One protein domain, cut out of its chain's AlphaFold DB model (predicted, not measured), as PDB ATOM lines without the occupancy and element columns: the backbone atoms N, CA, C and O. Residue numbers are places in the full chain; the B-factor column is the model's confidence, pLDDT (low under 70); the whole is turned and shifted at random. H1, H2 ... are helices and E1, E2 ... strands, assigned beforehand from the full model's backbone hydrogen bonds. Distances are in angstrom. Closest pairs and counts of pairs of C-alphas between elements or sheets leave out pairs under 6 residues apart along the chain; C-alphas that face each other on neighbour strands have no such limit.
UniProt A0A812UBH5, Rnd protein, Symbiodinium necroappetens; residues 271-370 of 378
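Overview. This is residues 271 to 370 of the 378 residues of the protein "Rnd protein" of Symbiodinium necroappetens (UniProt A0A812UBH5). With little regular structure, the domain is a small closed barrel of five strands, with short helix H1 outside it and residues 340 to 370, without named elements, in a wide loop to one side. Of 100 printed residues, 36 are in named elements, mostly strand, ordered E1 E2 E3 H1 E4 E5; the mixed ring runs E1 E2 E3 E5 E4 and back to E1. It is compact, radius of gyration of the C-alphas 13.3 A, spanning 36 by 28 by 26 A.

Along the chain. E1, residues 279 to 287, 20.9 A, begins at C-alpha (179.021, 170.183, 140.317). E2 is 292 to 295, E3 301 to 304, H1 307 to 311, E4 321 to 329, 20.3 A. E5, 335 to 339, ends at C-alpha (182.051, 175.253, 148.032).

Arrangement. Hairpins E1 and E2 (N 283 and O 295, 2.9 A) and E2 and E3 (N 294 and O 302, 2.8 A) form a meander, each strand the antiparallel neighbour of the one before. E5 is parallel to E3, N 303 and O 336 2.8 A apart. E4 forms a hairpin with E5, N 327 and O 337 2.9 A apart, and is antiparallel to E1, N 282 and O 322 2.8 A apart. H1, its O i to N i+4 pair within hydrogen-bond range, is on the barrel at height 6.3 A, over none of its strands.

Size, cuts and confidence. The printed part has no cut and no long link; the farthest C-alphas, Gly 299 and Gln 351, are 38.0 A apart. Residues 342 to 370 have pLDDT under 70.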
ATOM      1  N   GLN A 271     181.415 157.438 143.896       88.62
ATOM      2  CA  GLN A 271     182.788 157.841 143.583       88.62
ATOM      3  C   GLN A 271     182.834 158.913 142.487       88.62
ATOM      4  O   GLN A 271     183.607 159.859 142.605       88.62
ATOM      5  N   SER A 272     181.979 158.810 141.461       90.62
ATOM      6  CA  SER A 272     181.900 159.817 140.390       90.62
ATOM      7  C   SER A 272     181.474 161.200 140.898       90.62
ATOM      8  O   SER A 272     181.897 162.219 140.359       90.62
ATOM      9  N   MET A 273     180.711 161.236 141.994       91.12
ATOM     10  CA  MET A 273     180.300 162.472 142.658       91.12
ATOM     11  C   MET A 273     181.432 163.114 143.463       91.12
ATOM     12  O   MET A 273     181.405 164.312 143.686       91.12
ATOM     13  N   ALA A 274     182.424 162.338 143.904       90.00
ATOM     14  CA  ALA A 274     183.474 162.794 144.815       90.00
ATOM     15  C   ALA A 274     184.719 163.350 144.098       90.00
ATOM     16  O   ALA A 274     185.731 163.622 144.736       90.00
ATOM     17  N   LYS A 275     184.694 163.503 142.771       88.69
ATOM     18  CA  LYS A 275     185.806 164.126 142.047       88.69
ATOM     19  C   LYS A 275     185.816 165.632 142.335       88.69
ATOM     20  O   LYS A 275     184.772 166.272 142.255       88.69
ATOM     21  N   ILE A 276     186.987 166.184 142.665       88.38
ATOM     22  CA  ILE A 276     187.168 167.637 142.815       88.38
ATOM     23  C   ILE A 276     186.680 168.315 141.538       88.38
ATOM     24  O   ILE A 276     186.985 167.855 140.437       88.38
ATOM     25  N   GLY A 277     185.863 169.346 141.726       84.00
ATOM     26  CA  GLY A 277     185.239 170.092 140.653       84.00
ATOM     27  C   GLY A 277     183.877 169.664 140.194       84.00
ATOM     28  O   GLY A 277     183.178 170.421 139.523       84.00
ATOM     29  N   THR A 278     183.465 168.460 140.572       88.31
ATOM     30  CA  THR A 278     182.140 167.987 140.222       88.31
ATOM     31  C   THR A 278     181.092 168.942 140.785       88.31
ATOM     32  O   THR A 278     181.096 169.270 141.975       88.31
ATOM     33  N   ARG A 279     180.175 169.379 139.921       91.12
ATOM     34  CA  ARG A 279     179.021 170.183 140.317       91.12
ATOM     35  C   ARG A 279     177.926 169.268 140.837       91.12
ATOM     36  O   ARG A 279     177.493 168.353 140.138       91.12
ATOM     37  N   LEU A 280     177.491 169.516 142.064       92.50
ATOM     38  CA  LEU A 280     176.481 168.735 142.762       92.50
ATOM     39  C   LEU A 280     175.397 169.654 143.302       92.50
ATOM     40  O   LEU A 280     175.687 170.668 143.939       92.50
ATOM     41  N   TRP A 281     174.144 169.253 143.122       94.19
ATOM     42  CA  TRP A 281     173.055 169.830 143.893       94.19
ATOM     43  C   TRP A 281     173.097 169.283 145.317       94.19
ATOM     44  O   TRP A 281     173.233 168.076 145.531       94.19
ATOM     45  N   ALA A 282     172.984 170.169 146.296       95.00
ATOM     46  CA  ALA A 282     173.146 169.846 147.700       95.00
ATOM     47  C   ALA A 282     171.981 170.409 148.516       95.00
ATOM     48  O   ALA A 282     171.693 171.604 148.468       95.00
ATOM     49  N   LEU A 283     171.308 169.539 149.268       94.81
ATOM     50  CA  LEU A 283     170.212 169.909 150.158       94.81
ATOM     51  C   LEU A 283     170.768 170.295 151.528       94.81
ATOM     52  O   LEU A 283     171.376 169.459 152.195       94.81
ATOM     53  N   VAL A 284     170.531 171.524 151.976       93.62
ATOM     54  CA  VAL A 284     170.977 172.012 153.287       93.62
ATOM     55  C   VAL A 284     170.248 171.252 154.398       93.62
ATOM     56  O   VAL A 284     169.027 171.345 154.532       93.62
ATOM     57  N   ALA A 285     171.003 170.487 155.189       93.38
ATOM     58  CA  ALA A 285     170.474 169.548 156.176       93.38
ATOM     59  C   ALA A 285     170.662 170.015 157.623       93.38
ATOM     60  O   ALA A 285     169.766 169.828 158.441       93.38
ATOM     61  N   SER A 286     171.797 170.641 157.939       92.75
ATOM     62  CA  SER A 286     172.018 171.303 159.229       92.75
ATOM     63  C   SER A 286     173.039 172.431 159.104       92.75
ATOM     64  O   SER A 286     173.893 172.419 158.213       92.75
ATOM     65  N   ARG A 287     172.949 173.412 160.005       90.56
ATOM     66  CA  ARG A 287     173.888 174.529 160.125       90.56
ATOM     67  C   ARG A 287     174.311 174.682 161.581       90.56
ATOM     68  O   ARG A 287     173.466 174.722 162.467       90.56
ATOM     69  N   THR A 288     175.608 174.825 161.801       89.19
ATOM     70  CA  THR A 288     176.217 175.308 163.045       89.19
ATOM     71  C   THR A 288     177.035 176.566 162.742       89.19
ATOM     72  O   THR A 288     177.143 176.990 161.588       89.19
ATOM     73  N   ALA A 289     177.627 177.183 163.768       86.25
ATOM     74  CA  ALA A 289     178.501 178.344 163.581       86.25
ATOM     75  C   ALA A 289     179.746 178.026 162.725       86.25
ATOM     76  O   ALA A 289     180.273 178.906 162.046       86.25
ATOM     77  N   ASP A 290     180.206 176.774 162.746       91.62
ATOM     78  CA  ASP A 290     181.451 176.320 162.128       91.62
ATOM     79  C   ASP A 290     181.254 175.373 160.934       91.62
ATOM     80  O   ASP A 290     182.230 175.056 160.250       91.62
ATOM     81  N   LYS A 291     180.031 174.881 160.675       93.62
ATOM     82  CA  LYS A 291     179.770 173.879 159.631       93.62
ATOM     83  C   LYS A 291     178.385 174.020 159.002       93.62
ATOM     84  O   LYS A 291     177.407 174.385 159.647       93.62
ATOM     85  N   LEU A 292     178.298 173.641 157.732       95.19
ATOM     86  CA  LEU A 292     177.054 173.370 157.016       95.19
ATOM     87  C   LEU A 292     177.093 171.916 156.548       95.19
ATOM     88  O   LEU A 292     178.018 171.544 155.823       95.19
ATOM     89  N   LEU A 293     176.121 171.097 156.947       96.50
ATOM     90  CA  LEU A 293     175.975 169.731 156.446       96.50
ATOM     91  C   LEU A 293     174.906 169.690 155.361       96.50
ATOM     92  O   LEU A 293     173.839 170.293 155.499       96.50
ATOM     93  N   LEU A 294     175.192 168.960 154.286       96.31
ATOM     94  CA  LEU A 294     174.329 168.860 153.120       96.31
ATOM     95  C   LEU A 294     174.086 167.397 152.734       96.31
ATOM     96  O   LEU A 294     175.009 166.580 152.699       96.31
ATOM     97  N   LYS A 295     172.833 167.067 152.418       95.62
ATOM     98  CA  LYS A 295     172.438 165.778 151.839       95.62
ATOM     99  C   LYS A 295     172.619 165.842 150.315       95.62
ATOM    100  O   LYS A 295     172.226 166.818 149.679       95.62
ATOM    101  N   LEU A 296     173.222 164.803 149.734       95.81
ATOM    102  CA  LEU A 296     173.630 164.776 148.318       95.81
ATOM    103  C   LEU A 296     172.963 163.671 147.495       95.81
ATOM    104  O   LEU A 296     173.202 163.597 146.292       95.81
ATOM    105  N   ASN A 297     172.193 162.783 148.129       94.31
ATOM    106  CA  ASN A 297     171.736 161.520 147.541       94.31
ATOM    107  C   ASN A 297     172.904 160.678 146.979       94.31
ATOM    108  O   ASN A 297     172.832 160.062 145.916       94.31
ATOM    109  N   ALA A 298     174.030 160.710 147.701       85.00
ATOM    110  CA  ALA A 298     175.320 160.180 147.264       85.00
ATOM    111  C   ALA A 298     175.830 159.006 148.114       85.00
ATOM    112  O   ALA A 298     176.925 158.504 147.873       85.00
ATOM    113  N   GLY A 299     175.108 158.625 149.176       82.94
ATOM    114  CA  GLY A 299     175.656 157.771 150.241       82.94
ATOM    115  C   GLY A 299     176.832 158.411 151.001       82.94
ATOM    116  O   GLY A 299     177.568 157.718 151.698       82.94
ATOM    117  N   ARG A 300     177.027 159.727 150.839       89.81
ATOM    118  CA  ARG A 300     178.076 160.559 151.445       89.81
ATOM    119  C   ARG A 300     177.465 161.868 151.926       89.81
ATOM    120  O   ARG A 300     176.439 162.304 151.399       89.81
ATOM    121  N   VAL A 301     178.118 162.498 152.898       94.00
ATOM    122  CA  VAL A 301     177.668 163.764 153.484       94.00
ATOM    123  C   VAL A 301     178.437 164.917 152.846       94.00
ATOM    124  O   VAL A 301     179.666 164.926 152.849       94.00
ATOM    125  N   GLY A 302     177.722 165.894 152.297       96.69
ATOM    126  CA  GLY A 302     178.310 167.159 151.873       96.69
ATOM    127  C   GLY A 302     178.629 168.026 153.087       96.69
ATOM    128  O   GLY A 302     177.845 168.072 154.033       96.69
ATOM    129  N   MET A 303     179.766 168.715 153.079       96.62
ATOM    130  CA  MET A 303     180.168 169.573 154.187       96.62
ATOM    131  C   MET A 303     180.826 170.859 153.702       96.62
ATOM    132  O   MET A 303     181.743 170.838 152.888       96.62
ATOM    133  N   VAL A 304     180.403 171.981 154.272       95.44
ATOM    134  CA  VAL A 304     181.106 173.262 154.175       95.44
ATOM    135  C   VAL A 304     181.650 173.572 155.562       95.44
ATOM    136  O   VAL A 304     180.874 173.646 156.509       95.44
ATOM    137  N   SER A 305     182.965 173.719 155.707       92.62
ATOM    138  CA  SER A 305     183.594 173.874 157.030       92.62
ATOM    139  C   SER A 305     184.690 174.937 157.097       92.62
ATOM    140  O   SER A 305     185.218 175.198 158.173       92.62
ATOM    141  N   THR A 306     185.076 175.552 155.976       89.81
ATOM    142  CA  THR A 306     186.059 176.643 156.013       89.81
ATOM    143  C   THR A 306     185.346 177.974 156.272       89.81
ATOM    144  O   THR A 306     184.284 178.216 155.689       89.81
ATOM    145  N   PRO A 307     185.915 178.891 157.083       87.50
ATOM    146  CA  PRO A 307     185.294 180.192 157.346       87.50
ATOM    147  C   PRO A 307     184.993 180.987 156.072       87.50
ATOM    148  O   PRO A 307     183.978 181.673 155.981       87.50
ATOM    149  N   GLY A 308     185.871 180.883 155.067       85.12
ATOM    150  CA  GLY A 308     185.659 181.485 153.755       85.12
ATOM    151  C   GLY A 308     184.411 180.942 153.068       85.12
ATOM    152  O   GLY A 308     183.568 181.733 152.648       85.12
ATOM    153  N   ALA A 309     184.280 179.615 152.985       86.88
ATOM    154  CA  ALA A 309     183.140 178.977 152.343       86.88
ATOM    155  C   ALA A 309     181.841 179.269 153.089       86.88
ATOM    156  O   ALA A 309     180.898 179.743 152.471       86.88
ATOM    157  N   LEU A 310     181.808 179.146 154.418       89.75
ATOM    158  CA  LEU A 310     180.606 179.421 155.218       89.75
ATOM    159  C   LEU A 310     180.024 180.823 154.987       89.75
ATOM    160  O   LEU A 310     178.805 180.963 154.877       89.75
ATOM    161  N   ARG A 311     180.874 181.852 154.837       87.06
ATOM    162  CA  ARG A 311     180.425 183.221 154.515       87.06
ATOM    163  C   ARG A 311     179.648 183.307 153.200       87.06
ATOM    164  O   ARG A 311     178.774 184.161 153.075       87.06
ATOM    165  N   ARG A 312     179.940 182.430 152.235       86.75
ATOM    166  CA  ARG A 312     179.258 182.362 150.930       86.75
ATOM    167  C   ARG A 312     177.924 181.638 150.968       86.75
ATOM    168  O   ARG A 312     177.205 181.695 149.982       86.75
ATOM    169  N   PHE A 313     177.616 180.960 152.065       90.38
ATOM    170  CA  PHE A 313     176.333 180.307 152.282       90.38
ATOM    171  C   PHE A 313     175.478 181.091 153.282       90.38
ATOM    172  O   PHE A 313     174.491 180.554 153.756       90.38
ATOM    173  N   LYS A 314     175.839 182.313 153.691       87.75
ATOM    174  CA  LYS A 314     175.173 183.032 154.798       87.75
ATOM    175  C   LYS A 314     173.647 183.140 154.660       87.75
ATOM    176  O   LYS A 314     172.955 183.189 155.665       87.75
ATOM    177  N   GLU A 315     173.147 183.175 153.432       88.00
ATOM    178  CA  GLU A 315     171.737 183.359 153.108       88.00
ATOM    179  C   GLU A 315     170.958 182.048 152.939       88.00
ATOM    180  O   GLU A 315     169.734 182.094 152.834       88.00
ATOM    181  N   VAL A 316     171.631 180.886 152.933       88.81
ATOM    182  CA  VAL A 316     170.931 179.600 152.796       88.81
ATOM    183  C   VAL A 316     170.310 179.161 154.109       88.81
ATOM    184  O   VAL A 316     170.958 179.153 155.164       88.81
ATOM    185  N   GLN A 317     169.065 178.730 153.997       86.75
ATOM    186  CA  GLN A 317     168.229 178.187 155.050       86.75
ATOM    187  C   GLN A 317     168.175 176.662 154.962       86.75
ATOM    188  O   GLN A 317     168.545 176.040 153.965       86.75
ATOM    189  N   LEU A 318     167.695 176.039 156.034       88.62
ATOM    190  CA  LEU A 318     167.492 174.599 156.069       88.62
ATOM    191  C   LEU A 318     166.409 174.170 155.079       88.62
ATOM    192  O   LEU A 318     165.374 174.818 154.945       88.62
ATOM    193  N   GLY A 319     166.676 173.075 154.366       86.69
ATOM    194  CA  GLY A 319     165.832 172.594 153.274       86.69
ATOM    195  C   GLY A 319     166.087 173.259 151.919       86.69
ATOM    196  O   GLY A 319     165.489 172.829 150.933       86.69
ATOM    197  N   ASP A 320     166.978 174.250 151.833       88.75
ATOM    198  CA  ASP A 320     167.368 174.841 150.555       88.75
ATOM    199  C   ASP A 320     168.167 173.852 149.699       88.75
ATOM    200  O   ASP A 320     169.037 173.138 150.201       88.75
ATOM    201  N   LEU A 321     167.910 173.849 148.391       90.62
ATOM    202  CA  LEU A 321     168.774 173.209 147.400       90.62
ATOM    203  C   LEU A 321     169.762 174.237 146.857       90.62
ATOM    204  O   LEU A 321     169.373 175.328 146.439       90.62
ATOM    205  N   VAL A 322     171.041 173.882 146.866       91.44
ATOM    206  CA  VAL A 322     172.139 174.768 146.482       91.44
ATOM    207  C   VAL A 322     173.052 174.031 145.517       91.44
ATOM    208  O   VAL A 322     173.414 172.882 145.768       91.44
ATOM    209  N   LEU A 323     173.430 174.678 144.418       91.19
ATOM    210  CA  LEU A 323     174.452 174.146 143.526       91.19
ATOM    211  C   LEU A 323     175.835 174.422 144.124       91.19
ATOM    212  O   LEU A 323     176.170 175.567 144.434       91.19
ATOM    213  N   CYS A 324     176.625 173.369 144.285       92.38
ATOM    214  CA  CYS A 324     177.960 173.413 144.868       92.38
ATOM    215  C   CYS A 324     178.975 172.748 143.932       92.38
ATOM    216  O   CYS A 324     178.618 171.883 143.135       92.38
ATOM    217  N   CYS A 325     180.248 173.091 144.091       90.88
ATOM    218  CA  CYS A 325     181.377 172.367 143.520       90.88
ATOM    219  C   CYS A 325     182.092 171.578 144.620       90.88
ATOM    220  O   CYS A 325     182.223 172.044 145.757       90.88
ATOM    221  N   VAL A 326     182.573 170.383 144.282       91.88
ATOM    222  CA  VAL A 326     183.424 169.597 145.181       91.88
ATOM    223  C   VAL A 326     184.794 170.255 145.299       91.88
ATOM    224  O   VAL A 326     185.524 170.352 144.320       91.88
ATOM    225  N   SER A 327     185.166 170.668 146.506       90.38
ATOM    226  CA  SER A 327     186.478 171.254 146.809       90.38
ATOM    227  C   SER A 327     187.456 170.248 147.412       90.38
ATOM    228  O   SER A 327     188.661 170.481 147.435       90.38
ATOM    229  N   GLY A 328     186.959 169.105 147.883       90.69
ATOM    230  CA  GLY A 328     187.787 168.049 148.443       90.69
ATOM    231  C   GLY A 328     186.966 166.867 148.933       90.69
ATOM    232  O   GLY A 328     185.736 166.881 148.922       90.69
ATOM    233  N   VAL A 329     187.656 165.839 149.413       92.56
ATOM    234  CA  VAL A 329     187.046 164.634 149.987       92.56
ATOM    235  C   VAL A 329     187.831 164.242 151.232       92.56
ATOM    236  O   VAL A 329     189.055 164.369 151.251       92.56
ATOM    237  N   SER A 330     187.149 163.786 152.281       93.81
ATOM    238  CA  SER A 330     187.819 163.240 153.463       93.81
ATOM    239  C   SER A 330     188.564 161.943 153.139       93.81
ATOM    240  O   SER A 330     188.213 161.225 152.204       93.81
ATOM    241  N   LEU A 331     189.576 161.610 153.947       90.94
ATOM    242  CA  LEU A 331     190.391 160.400 153.765       90.94
ATOM    243  C   LEU A 331     189.560 159.108 153.794       90.94
ATOM    244  O   LEU A 331     189.836 158.178 153.045       90.94
ATOM    245  N   ASP A 332     188.521 159.063 154.630       88.69
ATOM    246  CA  ASP A 332     187.583 157.937 154.725       88.69
ATOM    247  C   ASP A 332     186.496 157.951 153.629       88.69
ATOM    248  O   ASP A 332     185.646 157.062 153.576       88.69
ATOM    249  N   GLY A 333     186.482 158.972 152.766       87.06
ATOM    250  CA  GLY A 333     185.496 159.158 151.704       87.06
ATOM    251  C   GLY A 333     184.086 159.521 152.182       87.06
ATOM    252  O   GLY A 333     183.205 159.718 151.340       87.06
ATOM    253  N   ARG A 334     183.854 159.620 153.497       88.50
ATOM    254  CA  ARG A 334     182.530 159.847 154.095       88.50
ATOM    255  C   ARG A 334     182.011 161.259 153.846       88.50
ATOM    256  O   ARG A 334     180.801 161.440 153.679       88.50
ATOM    257  N   TYR A 335     182.916 162.232 153.813       94.50
ATOM    258  CA  TYR A 335     182.609 163.639 153.614       94.50
ATOM    259  C   TYR A 335     183.111 164.123 152.258       94.50
ATOM    260  O   TYR A 335     184.259 163.895 151.877       94.50
ATOM    261  N   ILE A 336     182.238 164.828 151.546       95.56
ATOM    262  CA  ILE A 336     182.579 165.613 150.364       95.56
ATOM    263  C   ILE A 336     182.598 167.072 150.808       95.56
ATOM    264  O   ILE A 336     181.571 167.604 151.228       95.56
ATOM    265  N   TYR A 337     183.760 167.711 150.741       95.19
ATOM    266  CA  TYR A 337     183.875 169.135 151.018       95.19
ATOM    267  C   TYR A 337     183.326 169.918 149.832       95.19
ATOM    268  O   TYR A 337     183.642 169.625 148.677       95.19
ATOM    269  N   LEU A 338     182.464 170.884 150.128       94.50
ATOM    270  CA  LEU A 338     181.724 171.654 149.143       94.50
ATOM    271  C   LEU A 338     182.035 173.137 149.272       94.50
ATOM    272  O   LEU A 338     182.263 173.666 150.362       94.50
ATOM    273  N   ASP A 339     181.994 173.807 148.134       90.75
ATOM    274  CA  ASP A 339     182.051 175.253 148.032       90.75
ATOM    275  C   ASP A 339     181.088 175.726 146.939       90.75
ATOM    276  O   ASP A 339     180.602 174.932 146.136       90.75
ATOM    277  N   ARG A 340     180.797 177.022 146.894       84.94
ATOM    278  CA  ARG A 340     180.122 177.645 145.745       84.94
ATOM    279  C   ARG A 340     181.093 178.104 144.670       84.94
ATOM    280  O   ARG A 340     180.658 178.405 143.565       84.94
ATOM    281  N   TYR A 341     182.381 178.193 144.991       73.81
ATOM    282  CA  TYR A 341     183.391 178.521 143.998       73.81
ATOM    283  C   TYR A 341     183.721 177.330 143.118       73.81
ATOM    284  O   TYR A 341     183.850 176.203 143.591       73.81
ATOM    285  N   ASP A 342     183.881 177.632 141.838       58.53
ATOM    286  CA  ASP A 342     184.353 176.688 140.851       58.53
ATOM    287  C   ASP A 342     185.886 176.642 140.890       58.53
ATOM    288  O   ASP A 342     186.558 177.659 140.738       58.53
ATOM    289  N   HIS A 343     186.421 175.453 141.149       51.69
ATOM    290  CA  HIS A 343     187.848 175.133 141.123       51.69
ATOM    291  C   HIS A 343     188.512 175.306 139.741       51.69
ATOM    292  O   HIS A 343     189.738 175.278 139.670       51.69
ATOM    293  N   ASP A 344     187.726 175.493 138.673       47.06
ATOM    294  CA  ASP A 344     188.213 175.748 137.312       47.06
ATOM    295  C   ASP A 344     188.899 177.124 137.180       47.06
ATOM    296  O   ASP A 344     189.496 177.421 136.147       47.06
ATOM    297  N   TRP A 345     188.832 177.971 138.215       50.56
ATOM    298  CA  TRP A 345     189.367 179.330 138.194       50.56
ATOM    299  C   TRP A 345     190.458 179.540 139.243       50.56
ATOM    300  O   TRP A 345     190.247 179.331 140.442       50.56
ATOM    301  N   ASP A 346     191.614 180.027 138.794       51.03
ATOM    302  CA  ASP A 346     192.654 180.542 139.678       51.03
ATOM    303  C   ASP A 346     192.254 181.938 140.176       51.03
ATOM    304  O   ASP A 346     192.408 182.945 139.492       51.03
ATOM    305  N   PHE A 347     191.711 182.002 141.391       49.34
ATOM    306  CA  PHE A 347     191.287 183.259 142.012       49.34
ATOM    307  C   PHE A 347     192.448 184.141 142.497       49.34
ATOM    308  O   PHE A 347     192.189 185.261 142.952       49.34
ATOM    309  N   PHE A 348     193.693 183.658 142.432       49.88
ATOM    310  CA  PHE A 348     194.892 184.464 142.666       49.88
ATOM    311  C   PHE A 348     195.392 185.128 141.376       49.88
ATOM    312  O   PHE A 348     196.157 186.091 141.449       49.88
ATOM    313  N   ASP A 349     194.891 184.691 140.218       55.97
ATOM    314  CA  ASP A 349     195.030 185.390 138.948       55.97
ATOM    315  C   ASP A 349     193.820 186.309 138.707       55.97
ATOM    316  O   ASP A 349     192.702 185.893 138.388       55.97
ATOM    317  N   HIS A 350     194.047 187.615 138.848       50.22
ATOM    318  CA  HIS A 350     193.018 188.634 138.648       50.22
ATOM    319  C   HIS A 350     192.431 188.656 137.223       50.22
ATOM    320  O   HIS A 350     191.340 189.204 137.052       50.22
ATOM    321  N   GLN A 351     193.108 188.077 136.224       49.78
ATOM    322  CA  GLN A 351     192.642 188.019 134.832       49.78
ATOM    323  C   GLN A 351     191.712 186.831 134.552       49.78
ATOM    324  O   GLN A 351     190.896 186.899 133.634       49.78
ATOM    325  N   LEU A 352     191.795 185.770 135.360       48.34
ATOM    326  CA  LEU A 352     190.956 184.570 135.262       48.34
ATOM    327  C   LEU A 352     189.788 184.600 136.257       48.34
ATOM    328  O   LEU A 352     189.052 183.633 136.403       48.34
ATOM    329  N   ARG A 353     189.574 185.715 136.957       50.09
ATOM    330  CA  ARG A 353     188.474 185.831 137.911       50.09
ATOM    331  C   ARG A 353     187.125 185.894 137.178       50.09
ATOM    332  O   ARG A 353     186.929 186.793 136.359       50.09
ATOM    333  N   PRO A 354     186.144 185.039 137.513       48.81
ATOM    334  CA  PRO A 354     184.790 185.211 137.004       48.81
ATOM    335  C   PRO A 354     184.175 186.542 137.492       48.81
ATOM    336  O   PRO A 354     184.500 187.002 138.592       48.81
ATOM    337  N   ALA A 355     183.308 187.173 136.681       48.25
ATOM    338  CA  ALA A 355     182.647 188.452 137.005       48.25
ATOM    339  C   ALA A 355     181.936 188.405 138.373       48.25
ATOM    340  O   ALA A 355     181.618 187.336 138.846       48.25
ATOM    341  N   GLN A 356     181.671 189.525 139.051       45.31
ATOM    342  CA  GLN A 356     181.141 189.475 140.429       45.31
ATOM    343  C   GLN A 356     179.669 189.047 140.542       45.31
ATOM    344  O   GLN A 356     179.253 188.628 141.624       45.31
ATOM    345  N   GLU A 357     178.897 189.128 139.455       43.53
ATOM    346  CA  GLU A 357     177.466 188.832 139.479       43.53
ATOM    347  C   GLU A 357     177.122 187.493 138.807       43.53
ATOM    348  O   GLU A 357     177.442 187.271 137.636       43.53
ATOM    349  N   PRO A 358     176.472 186.588 139.548       46.72
ATOM    350  CA  PRO A 358     175.998 185.316 139.029       46.72
ATOM    351  C   PRO A 358     174.681 185.414 138.230       46.72
ATOM    352  O   PRO A 358     173.750 186.072 138.681       46.72
ATOM    353  N   GLU A 359     174.520 184.679 137.124       42.78
ATOM    354  CA  GLU A 359     173.224 184.449 136.475       42.78
ATOM    355  C   GLU A 359     172.402 183.437 137.276       42.78
ATOM    356  O   GLU A 359     172.885 182.363 137.652       42.78
ATOM    357  N   VAL A 360     171.139 183.805 137.477       45.34
ATOM    358  CA  VAL A 360     170.130 183.086 138.246       45.34
ATOM    359  C   VAL A 360     169.416 182.076 137.346       45.34
ATOM    360  O   VAL A 360     168.725 182.450 136.401       45.34
ATOM    361  N   GLY A 361     169.572 180.783 137.632       46.53
ATOM    362  CA  GLY A 361     168.838 179.704 136.955       46.53
ATOM    363  C   GLY A 361     167.346 179.673 137.322       46.53
ATOM    364  O   GLY A 361     166.916 180.327 138.270       46.53
ATOM    365  N   ALA A 362     166.559 178.876 136.591       38.31
ATOM    366  CA  ALA A 362     165.085 178.915 136.549       38.31
ATOM    367  C   ALA A 362     164.338 178.775 137.899       38.31
ATOM    368  O   ALA A 362     163.162 179.115 137.978       38.31
ATOM    369  N   TYR A 363     165.010 178.329 138.966       44.16
ATOM    370  CA  TYR A 363     164.465 178.230 140.331       44.16
ATOM    371  C   TYR A 363     164.942 179.349 141.281       44.16
ATOM    372  O   TYR A 363     164.782 179.248 142.497       44.16
ATOM    373  N   GLY A 364     165.549 180.417 140.756       39.81
ATOM    374  CA  GLY A 364     165.861 181.630 141.515       39.81
ATOM    375  C   GLY A 364     167.144 181.602 142.358       39.81
ATOM    376  O   GLY A 364     167.347 182.529 143.136       39.81
ATOM    377  N   ARG A 365     167.999 180.566 142.265       44.44
ATOM    378  CA  ARG A 365     169.181 180.380 143.151       44.44
ATOM    379  C   ARG A 365     170.376 179.658 142.513       44.44
ATOM    380  O   ARG A 365     171.071 178.882 143.166       44.44
ATOM    381  N   GLU A 366     170.619 179.889 141.231       38.91
ATOM    382  CA  GLU A 366     171.861 179.454 140.578       38.91
ATOM    383  C   GLU A 366     172.832 180.637 140.546       38.91
ATOM    384  O   GLU A 366     172.390 181.775 140.412       38.91
ATOM    385  N   HIS A 367     174.128 180.381 140.731       41.66
ATOM    386  CA  HIS A 367     175.154 181.405 140.602       41.66
ATOM    387  C   HIS A 367     176.055 181.096 139.391       41.66
ATOM    388  O   HIS A 367     176.963 180.280 139.529       41.66
ATOM    389  N   ARG A 368     175.831 181.696 138.206       40.91
ATOM    390  CA  ARG A 368     176.730 181.521 137.036       40.91
ATOM    391  C   ARG A 368     177.490 182.786 136.667       40.91
ATOM    392  O   ARG A 368     176.899 183.781 136.289       40.91
ATOM    393  N   PHE A 369     178.806 182.749 136.652       40.69
ATOM    394  CA  PHE A 369     179.570 183.888 136.156       40.69
ATOM    395  C   PHE A 369     179.712 183.828 134.629       40.69
ATOM    396  O   PHE A 369     180.060 182.779 134.085       40.69
ATOM    397  N   ARG A 370     179.448 184.939 133.924       36.19
ATOM    398  CA  ARG A 370     179.758 185.044 132.487       36.19
ATOM    399  C   ARG A 370     181.269 184.976 132.285       36.19
ATOM    400  O   ARG A 370     182.007 185.765 132.873       36.19
TER     401      ARG A 370